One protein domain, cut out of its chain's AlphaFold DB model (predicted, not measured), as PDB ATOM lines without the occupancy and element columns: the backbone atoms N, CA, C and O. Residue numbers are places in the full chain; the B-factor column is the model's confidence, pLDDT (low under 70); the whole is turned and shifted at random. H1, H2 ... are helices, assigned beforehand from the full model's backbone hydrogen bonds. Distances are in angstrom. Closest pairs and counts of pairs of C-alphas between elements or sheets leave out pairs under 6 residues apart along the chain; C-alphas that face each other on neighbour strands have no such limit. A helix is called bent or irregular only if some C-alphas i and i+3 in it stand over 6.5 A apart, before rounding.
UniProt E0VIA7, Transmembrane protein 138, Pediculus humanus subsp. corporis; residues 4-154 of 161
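Overview. This is residues 4 to 154 of the 161 residues of the protein "Transmembrane protein 138" of Pediculus humanus subsp. corporis (UniProt E0VIA7). A long rod of four up-and-down helices, H1, H2, H4 and the bent H5, has short H3 between H2 and H4 at one end; last comes H6, touching no helix. The printed part has 151 residues, six named helices and no named strand: all helix. It is loose, radius of gyration of the C-alphas 18.6 A, spanning 67 by 28 by 18 A.

Along the chain. H1, residues 4 to 27, begins at C-alpha 4 (175.544, 130.284, 102.518) and measures 34.3 A. H2, residues 35 to 61, measures 38.8 A; H3 is residues 64 to 67. H4, residues 71 to 103, measures 45.6 A and is only just irregular: C-alphas 77 and 80 are 6.9 A apart. H5, residues 114 to 141, one helix by its hydrogen bonds, is bent: C-alphas 125 and 128 are 6.6 A apart, between arms H5a, 114 to 125, and H5b, 128 to 141. H6, residues 149 to 154, ends at C-alpha 154 (179.990, 122.053, 119.239).

Arrangement. H1, H2, H4 and H5b form an up-and-down bundle, each running against the one before. H1 and H2, a hairpin, touch, closest C-alphas Asp 21 and Gln 45, 5.6 A. H4 residues 78 to 88 touch H5b, closest C-alphas Ala 81 and Ser 133, 5.4 A. In H4, 26 of 29 O i to N i+4 pairs are within hydrogen-bond range.

Size, cuts and confidence. The printed part has no cut and no long link. Residues 64 to 77 and 144 to 154 have pLDDT under 70.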
ATOM      1  N   SER A   4     175.430 129.329 103.633       70.31
ATOM      2  CA  SER A   4     175.544 130.284 102.518       70.31
ATOM      3  C   SER A   4     174.380 130.231 101.517       70.31
ATOM      4  O   SER A   4     173.793 131.262 101.207       70.31
ATOM      5  N   VAL A   5     173.987 129.035 101.072       79.31
ATOM      6  CA  VAL A   5     172.924 128.827 100.077       79.31
ATOM      7  C   VAL A   5     171.570 129.262 100.631       79.31
ATOM      8  O   VAL A   5     170.787 129.891  99.923       79.31
ATOM      9  N   ARG A   6     171.302 128.979 101.912       79.44
ATOM     10  CA  ARG A   6     170.062 129.402 102.575       79.44
ATOM     11  C   ARG A   6     169.981 130.927 102.679       79.44
ATOM     12  O   ARG A   6     168.912 131.483 102.440       79.44
ATOM     13  N   TYR A   7     171.088 131.602 102.991       79.50
ATOM     14  CA  TYR A   7     171.124 133.069 103.070       79.50
ATOM     15  C   TYR A   7     170.915 133.724 101.715       79.50
ATOM     16  O   TYR A   7     170.059 134.597 101.586       79.50
ATOM     17  N   THR A   8     171.662 133.278 100.703       85.12
ATOM     18  CA  THR A   8     171.507 133.785  99.340       85.12
ATOM     19  C   THR A   8     170.074 133.588  98.869       85.12
ATOM     20  O   THR A   8     169.475 134.528  98.360       85.12
ATOM     21  N   PHE A   9     169.474 132.424  99.130       87.94
ATOM     22  CA  PHE A   9     168.086 132.162  98.767       87.94
ATOM     23  C   PHE A   9     167.097 133.136  99.428       87.94
ATOM     24  O   PHE A   9     166.278 133.734  98.729       87.94
ATOM     25  N   LEU A  10     167.179 133.338 100.748       89.31
ATOM     26  CA  LEU A  10     166.282 134.250 101.470       89.31
ATOM     27  C   LEU A  10     166.441 135.703 101.000       89.31
ATOM     28  O   LEU A  10     165.446 136.378 100.733       89.31
ATOM     29  N   LEU A  11     167.681 136.177 100.858       90.12
ATOM     30  CA  LEU A  11     167.961 137.546 100.428       90.12
ATOM     31  C   LEU A  11     167.526 137.787  98.977       90.12
ATOM     32  O   LEU A  11     166.873 138.791  98.697       90.12
ATOM     33  N   THR A  12     167.847 136.865  98.063       91.94
ATOM     34  CA  THR A  12     167.431 136.955  96.657       91.94
ATOM     35  C   THR A  12     165.912 136.936  96.543       91.94
ATOM     36  O   THR A  12     165.354 137.776  95.841       91.94
ATOM     37  N   THR A  13     165.236 136.054  97.285       93.12
ATOM     38  CA  THR A  13     163.766 136.007  97.325       93.12
ATOM     39  C   THR A  13     163.192 137.342  97.791       93.12
ATOM     40  O   THR A  13     162.302 137.881  97.136       93.12
ATOM     41  N   GLN A  14     163.740 137.938  98.857       94.44
ATOM     42  CA  GLN A  14     163.255 139.234  99.335       94.44
ATOM     43  C   GLN A  14     163.436 140.348  98.303       94.44
ATOM     44  O   GLN A  14     162.540 141.167  98.108       94.44
ATOM     45  N   ILE A  15     164.599 140.398  97.654       94.38
ATOM     46  CA  ILE A  15     164.891 141.420  96.647       94.38
ATOM     47  C   ILE A  15     163.927 141.282  95.467       94.38
ATOM     48  O   ILE A  15     163.389 142.290  95.015       94.38
ATOM     49  N   LEU A  16     163.657 140.055  95.010       96.75
ATOM     50  CA  LEU A  16     162.692 139.802  93.939       96.75
ATOM     51  C   LEU A  16     161.278 140.250  94.323       96.75
ATOM     52  O   LEU A  16     160.621 140.903  93.518       96.75
ATOM     53  N   LEU A  17     160.834 139.968  95.551       96.44
ATOM     54  CA  LEU A  17     159.521 140.400  96.044       96.44
ATOM     55  C   LEU A  17     159.405 141.928  96.123       96.44
ATOM     56  O   LEU A  17     158.390 142.481  95.712       96.44
ATOM     57  N   ILE A  18     160.452 142.618  96.591       95.50
ATOM     58  CA  ILE A  18     160.484 144.089  96.624       95.50
ATOM     59  C   ILE A  18     160.441 144.663  95.204       95.50
ATOM     60  O   ILE A  18     159.710 145.615  94.960       95.50
ATOM     61  N   ILE A  19     161.200 144.096  94.260       96.62
ATOM     62  CA  ILE A  19     161.178 144.540  92.857       96.62
ATOM     63  C   ILE A  19     159.787 144.333  92.255       96.62
ATOM     64  O   ILE A  19     159.275 145.232  91.592       96.62
ATOM     65  N   ALA A  20     159.166 143.177  92.497       96.25
ATOM     66  CA  ALA A  20     157.826 142.887  92.006       96.25
ATOM     67  C   ALA A  20     156.790 143.874  92.565       96.25
ATOM     68  O   ALA A  20     155.995 144.410  91.793       96.25
ATOM     69  N   ASP A  21     156.841 144.176  93.866       96.31
ATOM     70  CA  ASP A  21     155.966 145.181  94.473       96.31
ATOM     71  C   ASP A  21     156.208 146.579  93.887       96.31
ATOM     72  O   ASP A  21     155.254 147.224  93.468       96.31
ATOM     73  N   VAL A  22     157.468 147.020  93.751       95.81
ATOM     74  CA  VAL A  22     157.808 148.308  93.116       95.81
ATOM     75  C   VAL A  22     157.207 148.403  91.716       95.81
ATOM     76  O   VAL A  22     156.612 149.425  91.376       95.81
ATOM     77  N   LEU A  23     157.342 147.350  90.907       95.81
ATOM     78  CA  LEU A  23     156.807 147.317  89.548       95.81
ATOM     79  C   LEU A  23     155.280 147.397  89.543       95.81
ATOM     80  O   LEU A  23     154.731 148.230  88.827       95.81
ATOM     81  N   LEU A  24     154.594 146.576  90.342       94.94
ATOM     82  CA  LEU A  24     153.129 146.574  90.411       94.94
ATOM     83  C   LEU A  24     152.585 147.897  90.940       94.94
ATOM     84  O   LEU A  24     151.660 148.457  90.352       94.94
ATOM     85  N   ASN A  25     153.221 148.442  91.977       94.44
ATOM     86  CA  ASN A  25     152.905 149.749  92.513       94.44
ATOM     87  C   ASN A  25     153.067 150.781  91.385       94.44
ATOM     88  O   ASN A  25     152.089 151.386  90.950       94.44
ATOM     89  N   SER A  26     154.260 150.956  90.812       92.56
ATOM     90  CA  SER A  26     154.515 151.946  89.750       92.56
ATOM     91  C   SER A  26     153.622 151.791  88.517       92.56
ATOM     92  O   SER A  26     153.257 152.801  87.915       92.56
ATOM     93  N   LEU A  27     153.252 150.563  88.150       92.44
ATOM     94  CA  LEU A  27     152.462 150.285  86.953       92.44
ATOM     95  C   LEU A  27     150.943 150.243  87.189       92.44
ATOM     96  O   LEU A  27     150.188 150.110  86.225       92.44
ATOM     97  N   SER A  28     150.470 150.392  88.428       89.62
ATOM     98  CA  SER A  28     149.056 150.186  88.784       89.62
ATOM     99  C   SER A  28     148.070 151.060  87.998       89.62
ATOM    100  O   SER A  28     146.928 150.666  87.762       89.62
ATOM    101  N   GLU A  29     148.486 152.260  87.586       88.44
ATOM    102  CA  GLU A  29     147.633 153.179  86.827       88.44
ATOM    103  C   GLU A  29     147.545 152.826  85.336       88.44
ATOM    104  O   GLU A  29     146.551 153.170  84.696       88.44
ATOM    105  N   PHE A  30     148.495 152.062  84.783       89.25
ATOM    106  CA  PHE A  30     148.398 151.584  83.395       89.25
ATOM    107  C   PHE A  30     147.232 150.610  83.206       89.25
ATOM    108  O   PHE A  30     146.652 150.534  82.124       89.25
ATOM    109  N   THR A  31     146.851 149.885  84.259       87.56
ATOM    110  CA  THR A  31     145.735 148.932  84.227       87.56
ATOM    111  C   THR A  31     144.384 149.565  84.559       87.56
ATOM    112  O   THR A  31     143.376 148.867  84.550       87.56
ATOM    113  N   ARG A  32     144.323 150.883  84.805       85.25
ATOM    114  CA  ARG A  32     143.117 151.583  85.282       85.25
ATOM    115  C   ARG A  32     141.864 151.353  84.430       85.25
ATOM    116  O   ARG A  32     140.768 151.279  84.972       85.25
ATOM    117  N   LEU A  33     142.012 151.284  83.107       86.44
ATOM    118  CA  LEU A  33     140.879 151.155  82.179       86.44
ATOM    119  C   LEU A  33     140.310 149.729  82.106       86.44
ATOM    120  O   LEU A  33     139.282 149.518  81.471       86.44
ATOM    121  N   LYS A  34     140.982 148.754  82.725       91.56
ATOM    122  CA  LYS A  34     140.603 147.339  82.730       91.56
ATOM    123  C   LYS A  34     140.485 146.873  84.185       91.56
ATOM    124  O   LYS A  34     141.482 146.399  84.741       91.56
ATOM    125  N   PRO A  35     139.320 147.057  84.831       89.88
ATOM    126  CA  PRO A  35     139.163 146.818  86.264       89.88
ATOM    127  C   PRO A  35     139.468 145.367  86.657       89.88
ATOM    128  O   PRO A  35     139.961 145.129  87.758       89.88
ATOM    129  N   GLU A  36     139.271 144.406  85.752       92.75
ATOM    130  CA  GLU A  36     139.600 142.996  85.983       92.75
ATOM    131  C   GLU A  36     141.117 142.789  86.073       92.75
ATOM    132  O   GLU A  36     141.610 142.122  86.982       92.75
ATOM    133  N   LEU A  37     141.877 143.405  85.161       93.25
ATOM    134  CA  LEU A  37     143.340 143.340  85.176       93.25
ATOM    135  C   LEU A  37     143.913 144.095  86.382       93.25
ATOM    136  O   LEU A  37     144.875 143.631  86.993       93.25
ATOM    137  N   GLN A  38     143.307 145.228  86.743       93.69
ATOM    138  CA  GLN A  38     143.695 145.997  87.922       93.69
ATOM    139  C   GLN A  38     143.460 145.203  89.218       93.69
ATOM    140  O   GLN A  38     144.338 145.179  90.079       93.69
ATOM    141  N   LEU A  39     142.323 144.508  89.339       95.19
ATOM    142  CA  LEU A  39     142.037 143.612  90.465       95.19
ATOM    143  C   LEU A  39     143.108 142.524  90.594       95.19
ATOM    144  O   LEU A  39     143.643 142.311  91.680       95.19
ATOM    145  N   VAL A  40     143.440 141.854  89.489       95.50
ATOM    146  CA  VAL A  40     144.454 140.792  89.486       95.50
ATOM    147  C   VAL A  40     145.821 141.340  89.905       95.50
ATOM    148  O   VAL A  40     146.487 140.732  90.741       95.50
ATOM    149  N   ALA A  41     146.222 142.505  89.387       95.12
ATOM    150  CA  ALA A  41     147.474 143.155  89.769       95.12
ATOM    151  C   ALA A  41     147.529 143.482  91.274       95.12
ATOM    152  O   ALA A  41     148.544 143.211  91.916       95.12
ATOM    153  N   PHE A  42     146.434 143.993  91.844       96.19
ATOM    154  CA  PHE A  42     146.323 144.273  93.279       96.19
ATOM    155  C   PHE A  42     146.429 143.011  94.133       96.19
ATOM    156  O   PHE A  42     147.197 142.997  95.091       96.19
ATOM    157  N   ILE A  43     145.759 141.924  93.742       96.38
ATOM    158  CA  ILE A  43     145.870 140.634  94.440       96.38
ATOM    159  C   ILE A  43     147.319 140.135  94.427       96.38
ATOM    160  O   ILE A  43     147.831 139.713  95.464       96.38
ATOM    161  N   PHE A  44     148.001 140.188  93.278       96.12
ATOM    162  CA  PHE A  44     149.406 139.780  93.201       96.12
ATOM    163  C   PHE A  44     150.302 140.634  94.097       96.12
ATOM    164  O   PHE A  44     151.153 140.087  94.799       96.12
ATOM    165  N   GLN A  45     150.091 141.949  94.107       96.69
ATOM    166  CA  GLN A  45     150.854 142.857  94.953       96.69
ATOM    167  C   GLN A  45     150.646 142.537  96.441       96.69
ATOM    168  O   GLN A  45     151.621 142.345  97.170       96.69
ATOM    169  N   ASP A  46     149.394 142.379  96.873       96.75
ATOM    170  CA  ASP A  46     149.049 142.052  98.259       96.75
ATOM    171  C   ASP A  46     149.667 140.710  98.686       96.75
ATOM    172  O   ASP A  46     150.259 140.602  99.765       96.75
ATOM    173  N   VAL A  47     149.621 139.699  97.812       97.06
ATOM    174  CA  VAL A  47     150.267 138.398  98.044       97.06
ATOM    175  C   VAL A  47     151.785 138.544  98.168       97.06
ATOM    176  O   VAL A  47     152.376 137.946  99.069       97.06
ATOM    177  N   PHE A  48     152.440 139.348  97.328       96.62
ATOM    178  CA  PHE A  48     153.887 139.570  97.431       96.62
ATOM    179  C   PHE A  48     154.279 140.275  98.728       96.62
ATOM    180  O   PHE A  48     155.276 139.883  99.341       96.62
ATOM    181  N   ILE A  49     153.491 141.249  99.193       96.31
ATOM    182  CA  ILE A  49     153.715 141.908 100.487       96.31
ATOM    183  C   ILE A  49     153.577 140.896 101.634       96.31
ATOM    184  O   ILE A  49     154.432 140.864 102.525       96.31
ATOM    185  N   VAL A  50     152.555 140.031 101.600       97.06
ATOM    186  CA  VAL A  50     152.362 138.979 102.613       97.06
ATOM    187  C   VAL A  50     153.526 137.993 102.608       97.06
ATOM    188  O   VAL A  50     154.109 137.750 103.662       97.06
ATOM    189  N   ILE A  51     153.929 137.480 101.442       96.12
ATOM    190  CA  ILE A  51     155.075 136.561 101.334       96.12
ATOM    191  C   ILE A  51     156.353 137.248 101.831       96.12
ATOM    192  O   ILE A  51     157.125 136.646 102.573       96.12
ATOM    193  N   SER A  52     156.567 138.517 101.483       95.19
ATOM    194  CA  SER A  52     157.704 139.331 101.929       95.19
ATOM    195  C   SER A  52     157.755 139.457 103.459       95.19
ATOM    196  O   SER A  52     158.821 139.287 104.068       95.19
ATOM    197  N   LEU A  53     156.602 139.671 104.103       93.81
ATOM    198  CA  LEU A  53     156.477 139.656 105.560       93.81
ATOM    199  C   LEU A  53     156.747 138.257 106.132       93.81
ATOM    200  O   LEU A  53     157.521 138.125 107.080       93.81
ATOM    201  N   THR A  54     156.177 137.205 105.543       92.50
ATOM    202  CA  THR A  54     156.390 135.817 105.981       92.50
ATOM    203  C   THR A  54     157.859 135.407 105.891       92.50
ATOM    204  O   THR A  54     158.383 134.846 106.850       92.50
ATOM    205  N   VAL A  55     158.559 135.725 104.798       91.56
ATOM    206  CA  VAL A  55     159.999 135.450 104.642       91.56
ATOM    207  C   VAL A  55     160.808 136.189 105.708       91.56
ATOM    208  O   VAL A  55     161.697 135.593 106.319       91.56
ATOM    209  N   THR A  56     160.456 137.444 106.001       89.44
ATOM    210  CA  THR A  56     161.092 138.221 107.077       89.44
ATOM    211  C   THR A  56     160.890 137.560 108.444       89.44
ATOM    212  O   THR A  56     161.844 137.430 109.213       89.44
ATOM    213  N   LEU A  57     159.675 137.086 108.742       88.12
ATOM    214  CA  LEU A  57     159.357 136.393 109.995       88.12
ATOM    215  C   LEU A  57     160.059 135.032 110.104       88.12
ATOM    216  O   LEU A  57     160.624 134.717 111.148       88.12
ATOM    217  N   ILE A  58     160.083 134.241 109.028       86.25
ATOM    218  CA  ILE A  58     160.812 132.964 108.988       86.25
ATOM    219  C   ILE A  58     162.306 133.206 109.206       86.25
ATOM    220  O   ILE A  58     162.935 132.485 109.985       86.25
ATOM    221  N   GLY A  59     162.870 134.219 108.546       82.00
ATOM    222  CA  GLY A  59     164.252 134.641 108.742       82.00
ATOM    223  C   GLY A  59     164.526 134.977 110.207       82.00
ATOM    224  O   GLY A  59     165.465 134.438 110.789       82.00
ATOM    225  N   PHE A  60     163.646 135.773 110.820       79.38
ATOM    226  CA  PHE A  60     163.721 136.154 112.228       79.38
ATOM    227  C   PHE A  60     163.692 134.942 113.174       79.38
ATOM    228  O   PHE A  60     164.629 134.769 113.955       79.38
ATOM    229  N   PHE A  61     162.691 134.062 113.070       76.06
ATOM    230  CA  PHE A  61     162.578 132.874 113.932       76.06
ATOM    231  C   PHE A  61     163.709 131.865 113.732       76.06
ATOM    232  O   PHE A  61     164.045 131.110 114.642       76.06
ATOM    233  N   SER A  62     164.318 131.855 112.549       72.75
ATOM    234  CA  SER A  62     165.440 130.967 112.245       72.75
ATOM    235  C   SER A  62     166.763 131.426 112.861       72.75
ATOM    236  O   SER A  62     167.744 130.693 112.770       72.75
ATOM    237  N   THR A  63     166.826 132.628 113.438       72.50
ATOM    238  CA  THR A  63     168.061 133.216 113.973       72.50
ATOM    239  C   THR A  63     168.416 132.622 115.340       72.50
ATOM    240  O   THR A  63     167.558 132.521 116.217       72.50
ATOM    241  N   TYR A  64     169.700 132.322 115.573       56.50
ATOM    242  CA  TYR A  64     170.196 131.767 116.844       56.50
ATOM    243  C   TYR A  64     169.857 132.634 118.064       56.50
ATOM    244  O   TYR A  64     169.597 132.114 119.138       56.50
ATOM    245  N   VAL A  65     169.813 133.961 117.908       60.09
ATOM    246  CA  VAL A  65     169.504 134.896 119.008       60.09
ATOM    247  C   VAL A  65     168.103 134.655 119.584       60.09
ATOM    248  O   VAL A  65     167.906 134.803 120.787       60.09
ATOM    249  N   PHE A  66     167.154 134.215 118.751       61.00
ATOM    250  CA  PHE A  66     165.825 133.809 119.206       61.00
ATOM    251  C   PHE A  66     165.868 132.443 119.914       61.00
ATOM    252  O   PHE A  66     165.233 132.262 120.949       61.00
ATOM    253  N   GLN A  67     166.677 131.505 119.411       60.59
ATOM    254  CA  GLN A  67     166.856 130.168 119.997       60.59
ATOM    255  C   GLN A  67     167.622 130.187 121.333       60.59
ATOM    256  O   GLN A  67     167.381 129.345 122.190       60.59
ATOM    257  N   ALA A  68     168.509 131.164 121.530       62.31
ATOM    258  CA  ALA A  68     169.307 131.355 122.741       62.31
ATOM    259  C   ALA A  68     168.581 132.155 123.847       62.31
ATOM    260  O   ALA A  68     169.194 132.478 124.862       62.31
ATOM    261  N   GLY A  69     167.303 132.511 123.658       64.62
ATOM    262  CA  GLY A  69     166.492 133.208 124.665       64.62
ATOM    263  C   GLY A  69     166.685 134.730 124.742       64.62
ATOM    264  O   GLY A  69     166.016 135.379 125.540       64.62
ATOM    265  N   LEU A  70     167.517 135.338 123.882       66.12
ATOM    266  CA  LEU A  70     167.701 136.801 123.791       66.12
ATOM    267  C   LEU A  70     166.640 137.459 122.888       66.12
ATOM    268  O   LEU A  70     166.935 138.288 122.019       66.12
ATOM    269  N   VAL A  71     165.377 137.083 123.087       66.19
ATOM    270  CA  VAL A  71     164.261 137.561 122.261       66.19
ATOM    271  C   VAL A  71     164.087 139.075 122.391       66.19
ATOM    272  O   VAL A  71     163.895 139.735 121.374       66.19
ATOM    273  N   GLU A  72     164.235 139.643 123.594       65.56
ATOM    274  CA  GLU A  72     164.032 141.081 123.844       65.56
ATOM    275  C   GLU A  72     164.962 141.977 123.008       65.56
ATOM    276  O   GLU A  72     164.499 142.898 122.335       65.56
ATOM    277  N   LEU A  73     166.260 141.657 122.952       63.28
ATOM    278  CA  LEU A  73     167.249 142.446 122.204       63.28
ATOM    279  C   LEU A  73     167.001 142.398 120.685       63.28
ATOM    280  O   LEU A  73     167.241 143.369 119.959       63.28
ATOM    281  N   LEU A  74     166.539 141.249 120.185       65.56
ATOM    282  CA  LEU A  74     166.233 141.062 118.769       65.56
ATOM    283  C   LEU A  74     164.916 141.757 118.403       65.56
ATOM    284  O   LEU A  74     164.817 142.388 117.346       65.56
ATOM    285  N   PHE A  75     163.926 141.696 119.294       67.38
ATOM    286  CA  PHE A  75     162.630 142.331 119.101       67.38
ATOM    287  C   PHE A  75     162.774 143.849 118.967       67.38
ATOM    288  O   PHE A  75     162.254 144.412 118.008       67.38
ATOM    289  N   ASP A  76     163.579 144.508 119.802       68.25
ATOM    290  CA  ASP A  76     163.807 145.960 119.702       68.25
ATOM    291  C   ASP A  76     164.389 146.400 118.351       68.25
ATOM    292  O   ASP A  76     164.078 147.478 117.834       68.25
ATOM    293  N   ARG A  77     165.202 145.547 117.721       69.69
ATOM    294  CA  ARG A  77     165.865 145.881 116.456       69.69
ATOM    295  C   ARG A  77     165.011 145.573 115.218       69.69
ATOM    296  O   ARG A  77     165.184 146.251 114.200       69.69
ATOM    297  N   PHE A  78     164.118 144.581 115.279       77.88
ATOM    298  CA  PHE A  78     163.316 144.114 114.133       77.88
ATOM    299  C   PHE A  78     161.824 144.467 114.208       77.88
ATOM    300  O   PHE A  78     161.166 144.501 113.165       77.88
ATOM    301  N   ARG A  79     161.297 144.820 115.390       82.75
ATOM    302  CA  ARG A  79     159.895 145.233 115.593       82.75
ATOM    303  C   ARG A  79     159.487 146.362 114.658       82.75
ATOM    304  O   ARG A  79     158.390 146.335 114.113       82.75
ATOM    305  N   LEU A  80     160.382 147.320 114.424       86.69
ATOM    306  CA  LEU A  80     160.129 148.435 113.514       86.69
ATOM    307  C   LEU A  80     159.915 147.964 112.064       86.69
ATOM    308  O   LEU A  80     159.042 148.490 111.383       86.69
ATOM    309  N   ALA A  81     160.652 146.954 111.593       90.19
ATOM    310  CA  ALA A  81     160.486 146.433 110.235       90.19
ATOM    311  C   ALA A  81     159.172 145.663 110.058       90.19
ATOM    312  O   ALA A  81     158.482 145.847 109.054       90.19
ATOM    313  N   ILE A  82     158.796 144.864 111.061       90.56
ATOM    314  CA  ILE A  82     157.511 144.153 111.085       90.56
ATOM    315  C   ILE A  82     156.357 145.160 111.129       90.56
ATOM    316  O   ILE A  82     155.439 145.066 110.319       90.56
ATOM    317  N   LEU A  83     156.429 146.162 112.013       92.56
ATOM    318  CA  LEU A  83     155.395 147.190 112.146       92.56
ATOM    319  C   LEU A  83     155.212 147.980 110.845       92.56
ATOM    320  O   LEU A  83     154.083 148.154 110.399       92.56
ATOM    321  N   ILE A  84     156.311 148.407 110.214       94.81
ATOM    322  CA  ILE A  84     156.266 149.105 108.921       94.81
ATOM    323  C   ILE A  84     155.650 148.215 107.838       94.81
ATOM    324  O   ILE A  84     154.845 148.704 107.054       94.81
ATOM    325  N   SER A  85     155.991 146.924 107.802       94.31
ATOM    326  CA  SER A  85     155.447 145.982 106.813       94.31
ATOM    327  C   SER A  85     153.945 145.769 106.985       94.31
ATOM    328  O   SER A  85     153.200 145.838 106.011       94.31
ATOM    329  N   VAL A  86     153.488 145.564 108.223       96.00
ATOM    330  CA  VAL A  86     152.061 145.409 108.544       96.00
ATOM    331  C   VAL A  86     151.296 146.692 108.228       96.00
ATOM    332  O   VAL A  86     150.251 146.647 107.588       96.00
ATOM    333  N   PHE A  87     151.827 147.845 108.626       96.81
ATOM    334  CA  PHE A  87     151.193 149.131 108.354       96.81
ATOM    335  C   PHE A  87     151.100 149.418 106.850       96.81
ATOM    336  O   PHE A  87     150.044 149.819 106.363       96.81
ATOM    337  N   TYR A  88     152.173 149.147 106.102       97.06
ATOM    338  CA  TYR A  88     152.180 149.285 104.648       97.06
ATOM    339  C   TYR A  88     151.144 148.379 103.975       97.06
ATOM    340  O   TYR A  88     150.412 148.837 103.097       97.06
ATOM    341  N   PHE A  89     151.039 147.125 104.417       97.19
ATOM    342  CA  PHE A  89     150.049 146.175 103.913       97.19
ATOM    343  C   PHE A  89     148.613 146.669 104.128       97.19
ATOM    344  O   PHE A  89     147.818 146.675 103.190       97.19
ATOM    345  N   ILE A  90     148.296 147.165 105.329       97.75
ATOM    346  CA  ILE A  90     146.961 147.695 105.654       97.75
ATOM    347  C   ILE A  90     146.614 148.892 104.763       97.75
ATOM    348  O   ILE A  90     145.537 148.921 104.172       97.75
ATOM    349  N   ILE A  91     147.523 149.867 104.634       97.19
ATOM    350  CA  ILE A  91     147.293 151.036 103.768       97.19
ATOM    351  C   ILE A  91     147.071 150.597 102.317       97.19
ATOM    352  O   ILE A  91     146.182 151.124 101.648       97.19
ATOM    353  N   THR A  92     147.857 149.632 101.841       97.00
ATOM    354  CA  THR A  92     147.792 149.141 100.459       97.00
ATOM    355  C   THR A  92     146.456 148.445 100.176       97.00
ATOM    356  O   THR A  92     145.781 148.826  99.221       97.00
ATOM    357  N   ILE A  93     145.982 147.563 101.065       96.94
ATOM    358  CA  ILE A  93     144.650 146.938 100.943       96.94
ATOM    359  C   ILE A  93     143.528 147.978 100.947       96.94
ATOM    360  O   ILE A  93     142.617 147.903 100.120       96.94
ATOM    361  N   ILE A  94     143.575 148.955 101.860       97.44
ATOM    362  CA  ILE A  94     142.553 150.010 101.926       97.44
ATOM    363  C   ILE A  94     142.521 150.791 100.606       97.44
ATOM    364  O   ILE A  94     141.442 151.050 100.069       97.44
ATOM    365  N   LEU A  95     143.691 151.130 100.056       96.25
ATOM    366  CA  LEU A  95     143.795 151.852  98.790       96.25
ATOM    367  C   LEU A  95     143.242 151.018  97.627       96.25
ATOM    368  O   LEU A  95     142.470 151.538  96.820       96.25
ATOM    369  N   HIS A  96     143.599 149.735  97.554       95.56
ATOM    370  CA  HIS A  96     143.115 148.814  96.526       95.56
ATOM    371  C   HIS A  96     141.593 148.669  96.565       95.56
ATOM    372  O   HIS A  96     140.933 148.828  95.536       95.56
ATOM    373  N   ALA A  97     141.023 148.445  97.752       95.31
ATOM    374  CA  ALA A  97     139.579 148.332  97.941       95.31
ATOM    375  C   ALA A  97     138.846 149.619  97.527       95.31
ATOM    376  O   ALA A  97     137.830 149.562  96.825       95.31
ATOM    377  N   TRP A  98     139.377 150.788  97.903       94.94
ATOM    378  CA  TRP A  98     138.785 152.076  97.537       94.94
ATOM    379  C   TRP A  98     138.841 152.315  96.020       94.94
ATOM    380  O   TRP A  98     137.819 152.633  95.404       94.94
ATOM    381  N   LEU A  99     140.001 152.094  95.393       92.94
ATOM    382  CA  LEU A  99     140.175 152.250  93.946       92.94
ATOM    383  C   LEU A  99     139.245 151.326  93.153       92.94
ATOM    384  O   LEU A  99     138.601 151.781  92.204       92.94
ATOM    385  N   LEU A 100     139.141 150.058  93.554       92.81
ATOM    386  CA  LEU A 100     138.257 149.092  92.904       92.81
ATOM    387  C   LEU A 100     136.788 149.486  93.051       92.81
ATOM    388  O   LEU A 100     136.067 149.464  92.060       92.81
ATOM    389  N   THR A 101     136.355 149.935  94.232       91.81
ATOM    390  CA  THR A 101     134.963 150.363  94.456       91.81
ATOM    391  C   THR A 101     134.542 151.478  93.494       91.81
ATOM    392  O   THR A 101     133.424 151.473  92.981       91.81
ATOM    393  N   ILE A 102     135.445 152.421  93.206       89.81
ATOM    394  CA  ILE A 102     135.168 153.532  92.287       89.81
ATOM    395  C   ILE A 102     135.201 153.074  90.823       89.81
ATOM    396  O   ILE A 102     134.373 153.505  90.018       89.81
ATOM    397  N   ARG A 103     136.167 152.225  90.459       88.75
ATOM    398  CA  ARG A 103     136.474 151.896  89.057       88.75
ATOM    399  C   ARG A 103     135.708 150.686  88.520       88.75
ATOM    400  O   ARG A 103     135.600 150.567  87.305       88.75
ATOM    401  N   TRP A 104     135.153 149.831  89.383       88.94
ATOM    402  CA  TRP A 104     134.527 148.559  88.990       88.94
ATOM    403  C   TRP A 104     133.404 148.729  87.964       88.94
ATOM    404  O   TRP A 104     133.429 148.109  86.908       88.94
ATOM    405  N   ASN A 105     132.442 149.609  88.248       83.88
ATOM    406  CA  ASN A 105     131.271 149.795  87.385       83.88
ATOM    407  C   ASN A 105     131.485 150.846  86.288       83.88
ATOM    408  O   ASN A 105     130.778 150.837  85.288       83.88
ATOM    409  N   ASN A 106     132.426 151.778  86.476       84.06
ATOM    410  CA  ASN A 106     132.622 152.924  85.584       84.06
ATOM    411  C   ASN A 106     134.118 153.238  85.384       84.06
ATOM    412  O   ASN A 106     134.580 154.305  85.798       84.06
ATOM    413  N   PRO A 107     134.896 152.352  84.734       78.38
ATOM    414  CA  PRO A 107     136.352 152.503  84.615       78.38
ATOM    415  C   PRO A 107     136.776 153.738  83.801       78.38
ATOM    416  O   PRO A 107     137.839 154.315  84.043       78.38
ATOM    417  N   ASN A 108     135.922 154.186  82.877       76.88
ATOM    418  CA  ASN A 108     136.165 155.364  82.041       76.88
ATOM    419  C   ASN A 108     135.901 156.689  82.765       76.88
ATOM    420  O   ASN A 108     136.310 157.741  82.275       76.88
ATOM    421  N   ASN A 109     135.232 156.665  83.922       77.69
ATOM    422  CA  ASN A 109     134.932 157.891  84.641       77.69
ATOM    423  C   ASN A 109     136.169 158.373  85.417       77.69
ATOM    424  O   ASN A 109     136.874 157.594  86.071       77.69
ATOM    425  N   PHE A 110     136.470 159.667  85.329       70.62
ATOM    426  CA  PHE A 110     137.596 160.280  86.035       70.62
ATOM    427  C   PHE A 110     137.159 160.727  87.434       70.62
ATOM    428  O   PHE A 110     137.079 161.911  87.734       70.62
ATOM    429  N   ASN A 111     136.867 159.753  88.299       75.81
ATOM    430  CA  ASN A 111     136.439 160.004  89.676       75.81
ATOM    431  C   ASN A 111     137.631 159.941  90.642       75.81
ATOM    432  O   ASN A 111     137.838 158.936  91.324       75.81
ATOM    433  N   TRP A 112     138.417 161.016  90.697       83.06
ATOM    434  CA  TRP A 112     139.435 161.226  91.731       83.06
ATOM    435  C   TRP A 112     138.904 162.200  92.774       83.06
ATOM    436  O   TRP A 112     138.784 163.391  92.507       83.06
ATOM    437  N   THR A 113     138.565 161.696  93.957       88.81
ATOM    438  CA  THR A 113     138.242 162.563  95.093       88.81
ATOM    439  C   THR A 113     139.528 163.089  95.727       88.81
ATOM    440  O   THR A 113     140.575 162.430  95.673       88.81
ATOM    441  N   ASP A 114     139.458 164.253  96.370       90.44
ATOM    442  CA  ASP A 114     140.615 164.850  97.050       90.44
ATOM    443  C   ASP A 114     141.201 163.886  98.092       90.44
ATOM    444  O   ASP A 114     142.409 163.652  98.134       90.44
ATOM    445  N   GLY A 115     140.330 163.226  98.865       92.19
ATOM    446  CA  GLY A 115     140.729 162.227  99.856       92.19
ATOM    447  C   GLY A 115     141.451 161.023  99.247       92.19
ATOM    448  O   GLY A 115     142.488 160.610  99.766       92.19
ATOM    449  N   LEU A 116     140.960 160.496  98.120       92.44
ATOM    450  CA  LEU A 116     141.612 159.386  97.422       92.44
ATOM    451  C   LEU A 116     142.987 159.795  96.889       92.44
ATOM    452  O   LEU A 116     143.937 159.024  96.993       92.44
ATOM    453  N   THR A 117     143.107 161.006  96.347       92.69
ATOM    454  CA  THR A 117     144.368 161.526  95.797       92.69
ATOM    455  C   THR A 117     145.423 161.702  96.887       92.69
ATOM    456  O   THR A 117     146.576 161.295  96.711       92.69
ATOM    457  N   ILE A 118     145.024 162.251  98.039       95.06
ATOM    458  CA  ILE A 118     145.892 162.376  99.215       95.06
ATOM    459  C   ILE A 118     146.315 160.987  99.691       95.06
ATOM    460  O   ILE A 118     147.505 160.733  99.863       95.06
ATOM    461  N   PHE A 119     145.364 160.065  99.857       95.88
ATOM    462  CA  PHE A 119     145.648 158.725 100.364       95.88
ATOM    463  C   PHE A 119     146.562 157.927  99.424       95.88
ATOM    464  O   PHE A 119     147.545 157.335  99.872       95.88
ATOM    465  N   PHE A 120     146.297 157.986  98.117       94.38
ATOM    466  CA  PHE A 120     147.144 157.413  97.072       94.38
ATOM    467  C   PHE A 120     148.570 157.965  97.156       94.38
ATOM    468  O   PHE A 120     149.530 157.199  97.226       94.38
ATOM    469  N   SER A 121     148.723 159.290  97.235       94.69
ATOM    470  CA  SER A 121     150.037 159.938  97.329       94.69
ATOM    471  C   SER A 121     150.785 159.534  98.604       94.69
ATOM    472  O   SER A 121     151.961 159.174  98.544       94.69
ATOM    473  N   CYS A 122     150.096 159.510  99.749       94.75
ATOM    474  CA  CYS A 122     150.660 159.077 101.027       94.75
ATOM    475  C   CYS A 122     151.159 157.626 100.974       94.75
ATOM    476  O   CYS A 122     152.276 157.348 101.413       94.75
ATOM    477  N   GLN A 123     150.378 156.706 100.401       96.31
ATOM    478  CA  GLN A 123     150.780 155.302 100.249       96.31
ATOM    479  C   GLN A 123     152.048 155.172  99.387       96.31
ATOM    480  O   GLN A 123     152.974 154.429  99.740       96.31
ATOM    481  N   ARG A 124     152.157 155.959  98.309       94.69
ATOM    482  CA  ARG A 124     153.357 155.990  97.457       94.69
ATOM    483  C   ARG A 124     154.575 156.543  98.159       94.69
ATOM    484  O   ARG A 124     155.652 155.972  98.023       94.69
ATOM    485  N   MET A 125     154.408 157.587  98.962       94.31
ATOM    486  CA  MET A 125     155.496 158.128  99.776       94.31
ATOM    487  C   MET A 125     155.945 157.154 100.871       94.31
ATOM    488  O   MET A 125     157.122 157.134 101.232       94.31
ATOM    489  N   PHE A 126     155.040 156.313 101.372       95.12
ATOM    490  CA  PHE A 126     155.371 155.297 102.369       95.12
ATOM    491  C   PHE A 126     156.063 154.062 101.766       95.12
ATOM    492  O   PHE A 126     156.828 153.381 102.452       95.12
ATOM    493  N   SER A 127     155.859 153.791 100.474       95.75
ATOM    494  CA  SER A 127     156.406 152.607  99.794       95.75
ATOM    495  C   SER A 127     157.949 152.510  99.891       95.75
ATOM    496  O   SER A 127     158.448 151.471 100.329       95.75
ATOM    497  N   PRO A 128     158.746 153.574  99.632       96.19
ATOM    498  CA  PRO A 128     160.199 153.552  99.843       96.19
ATOM    499  C   PRO A 128     160.633 153.232 101.276       96.19
ATOM    500  O   PRO A 128     161.656 152.572 101.475       96.19
ATOM    501  N   ILE A 129     159.866 153.677 102.278       95.50
ATOM    502  CA  ILE A 129     160.148 153.408 103.696       95.50
ATOM    503  C   ILE A 129     160.016 151.908 103.965       95.50
ATOM    504  O   ILE A 129     160.901 151.312 104.585       95.50
ATOM    505  N   TYR A 130     158.951 151.290 103.448       95.69
ATOM    506  CA  TYR A 130     158.765 149.844 103.491       95.69
ATOM    507  C   TYR A 130     159.915 149.103 102.795       95.69
ATOM    508  O   TYR A 130     160.551 148.253 103.422       95.69
ATOM    509  N   TYR A 131     160.268 149.473 101.560       94.94
ATOM    510  CA  TYR A 131     161.349 148.811 100.814       94.94
ATOM    511  C   TYR A 131     162.690 148.884 101.539       94.94
ATOM    512  O   TYR A 131     163.396 147.879 101.664       94.94
ATOM    513  N   TYR A 132     163.034 150.064 102.056       94.50
ATOM    514  CA  TYR A 132     164.258 150.262 102.820       94.50
ATOM    515  C   TYR A 132     164.264 149.421 104.099       94.50
ATOM    516  O   TYR A 132     165.253 148.739 104.383       94.50
ATOM    517  N   SER A 133     163.166 149.448 104.859       92.38
ATOM    518  CA  SER A 133     163.054 148.740 106.134       92.38
ATOM    519  C   SER A 133     163.172 147.226 105.953       92.38
ATOM    520  O   SER A 133     163.988 146.584 106.618       92.38
ATOM    521  N   THR A 134     162.451 146.671 104.979       91.19
ATOM    522  CA  THR A 134     162.446 145.242 104.651       91.19
ATOM    523  C   THR A 134     163.803 144.776 104.122       91.19
ATOM    524  O   THR A 134     164.356 143.786 104.606       91.19
ATOM    525  N   LYS A 135     164.419 145.533 103.200       91.69
ATOM    526  CA  LYS A 135     165.781 145.251 102.717       91.69
ATOM    527  C   LYS A 135     166.795 145.264 103.862       91.69
ATOM    528  O   LYS A 135     167.622 144.359 103.974       91.69
ATOM    529  N   ARG A 136     166.749 146.288 104.720       90.56
ATOM    530  CA  ARG A 136     167.659 146.424 105.865       90.56
ATOM    531  C   ARG A 136     167.467 145.289 106.866       90.56
ATOM    532  O   ARG A 136     168.460 144.788 107.392       90.56
ATOM    533  N   ALA A 137     166.225 144.888 107.129       88.56
ATOM    534  CA  ALA A 137     165.917 143.757 107.994       88.56
ATOM    535  C   ALA A 137     166.521 142.465 107.433       88.56
ATOM    536  O   ALA A 137     167.276 141.797 108.134       88.56
ATOM    537  N   MET A 138     166.305 142.174 106.149       87.00
ATOM    538  CA  MET A 138     166.826 140.948 105.545       87.00
ATOM    539  C   MET A 138     168.346 140.909 105.437       87.00
ATOM    540  O   MET A 138     168.933 139.862 105.698       87.00
ATOM    541  N   LEU A 139     169.006 142.032 105.146       86.94
ATOM    542  CA  LEU A 139     170.473 142.098 105.172       86.94
ATOM    543  C   LEU A 139     171.036 141.824 106.571       86.94
ATOM    544  O   LEU A 139     172.061 141.164 106.698       86.94
ATOM    545  N   ARG A 140     170.359 142.303 107.620       82.31
ATOM    546  CA  ARG A 140     170.766 142.060 109.011       82.31
ATOM    547  C   ARG A 140     170.522 140.622 109.445       82.31
ATOM    548  O   ARG A 140     171.377 140.057 110.110       82.31
ATOM    549  N   ILE A 141     169.379 140.044 109.079       77.75
ATOM    550  CA  ILE A 141     169.058 138.638 109.370       77.75
ATOM    551  C   ILE A 141     170.027 137.711 108.632       77.75
ATOM    552  O   ILE A 141     170.415 136.684 109.165       77.75
ATOM    553  N   SER A 142     170.458 138.092 107.430       74.31
ATOM    554  CA  SER A 142     171.360 137.282 106.605       74.31
ATOM    555  C   SER A 142     172.832 137.355 107.029       74.31
ATOM    556  O   SER A 142     173.664 136.743 106.363       74.31
ATOM    557  N   ASP A 143     173.186 138.086 108.095       72.88
ATOM    558  CA  ASP A 143     174.570 138.129 108.573       72.88
ATOM    559  C   ASP A 143     174.961 136.751 109.159       72.88
ATOM    560  O   ASP A 143     174.381 136.313 110.161       72.88
ATOM    561  N   PRO A 144     175.946 136.045 108.563       63.62
ATOM    562  CA  PRO A 144     176.332 134.694 108.971       63.62
ATOM    563  C   PRO A 144     176.814 134.613 110.426       63.62
ATOM    564  O   PRO A 144     176.758 133.540 111.030       63.62
ATOM    565  N   ARG A 145     177.228 135.736 111.032       65.38
ATOM    566  CA  ARG A 145     177.626 135.794 112.450       65.38
ATOM    567  C   ARG A 145     176.502 135.381 113.397       65.38
ATOM    568  O   ARG A 145     176.783 134.834 114.459       65.38
ATOM    569  N   PHE A 146     175.243 135.571 113.005       59.84
ATOM    570  CA  PHE A 146     174.091 135.135 113.796       59.84
ATOM    571  C   PHE A 146     173.864 133.617 113.790       59.84
ATOM    572  O   PHE A 146     172.958 133.156 114.474       59.84
ATOM    573  N   TYR A 147     174.646 132.837 113.044       59.78
ATOM    574  CA  TYR A 147     174.465 131.385 112.923       59.78
ATOM    575  C   TYR A 147     175.735 130.579 113.238       59.78
ATOM    576  O   TYR A 147     175.659 129.368 113.416       59.78
ATOM    577  N   GLN A 148     176.900 131.232 113.331       57.12
ATOM    578  CA  GLN A 148     178.206 130.578 113.497       57.12
ATOM    579  C   GLN A 148     178.516 130.089 114.923       57.12
ATOM    580  O   GLN A 148     179.429 129.283 115.092       57.12
ATOM    581  N   SER A 149     177.795 130.538 115.956       55.44
ATOM    582  CA  SER A 149     178.143 130.221 117.352       55.44
ATOM    583  C   SER A 149     178.047 128.727 117.695       55.44
ATOM    584  O   SER A 149     178.834 128.251 118.503       55.44
ATOM    585  N   LEU A 150     177.156 127.956 117.067       53.44
ATOM    586  CA  LEU A 150     176.970 126.535 117.391       53.44
ATOM    587  C   LEU A 150     178.025 125.609 116.778       53.44
ATOM    588  O   LEU A 150     178.407 124.634 117.421       53.44
ATOM    589  N   ASP A 151     178.527 125.907 115.578       55.75
ATOM    590  CA  ASP A 151     179.482 125.032 114.884       55.75
ATOM    591  C   ASP A 151     180.881 125.083 115.502       55.75
ATOM    592  O   ASP A 151     181.600 124.082 115.471       55.75
ATOM    593  N   TRP A 152     181.293 126.233 116.045       57.41
ATOM    594  CA  TRP A 152     182.574 126.340 116.745       57.41
ATOM    595  C   TRP A 152     182.467 125.807 118.177       57.41
ATOM    596  O   TRP A 152     183.351 125.063 118.593       57.41
ATOM    597  N   ILE A 153     181.371 126.097 118.895       58.59
ATOM    598  CA  ILE A 153     181.141 125.593 120.259       58.59
ATOM    599  C   ILE A 153     180.959 124.075 120.250       58.59
ATOM    600  O   ILE A 153     181.620 123.399 121.028       58.59
ATOM    601  N   SER A 154     180.148 123.514 119.345       60.09
ATOM    602  CA  SER A 154     179.990 122.053 119.239       60.09
ATOM    603  C   SER A 154     181.314 121.370 118.920       60.09
ATOM    604  O   SER A 154     181.628 120.358 119.535       60.09
TER     605      SER A 154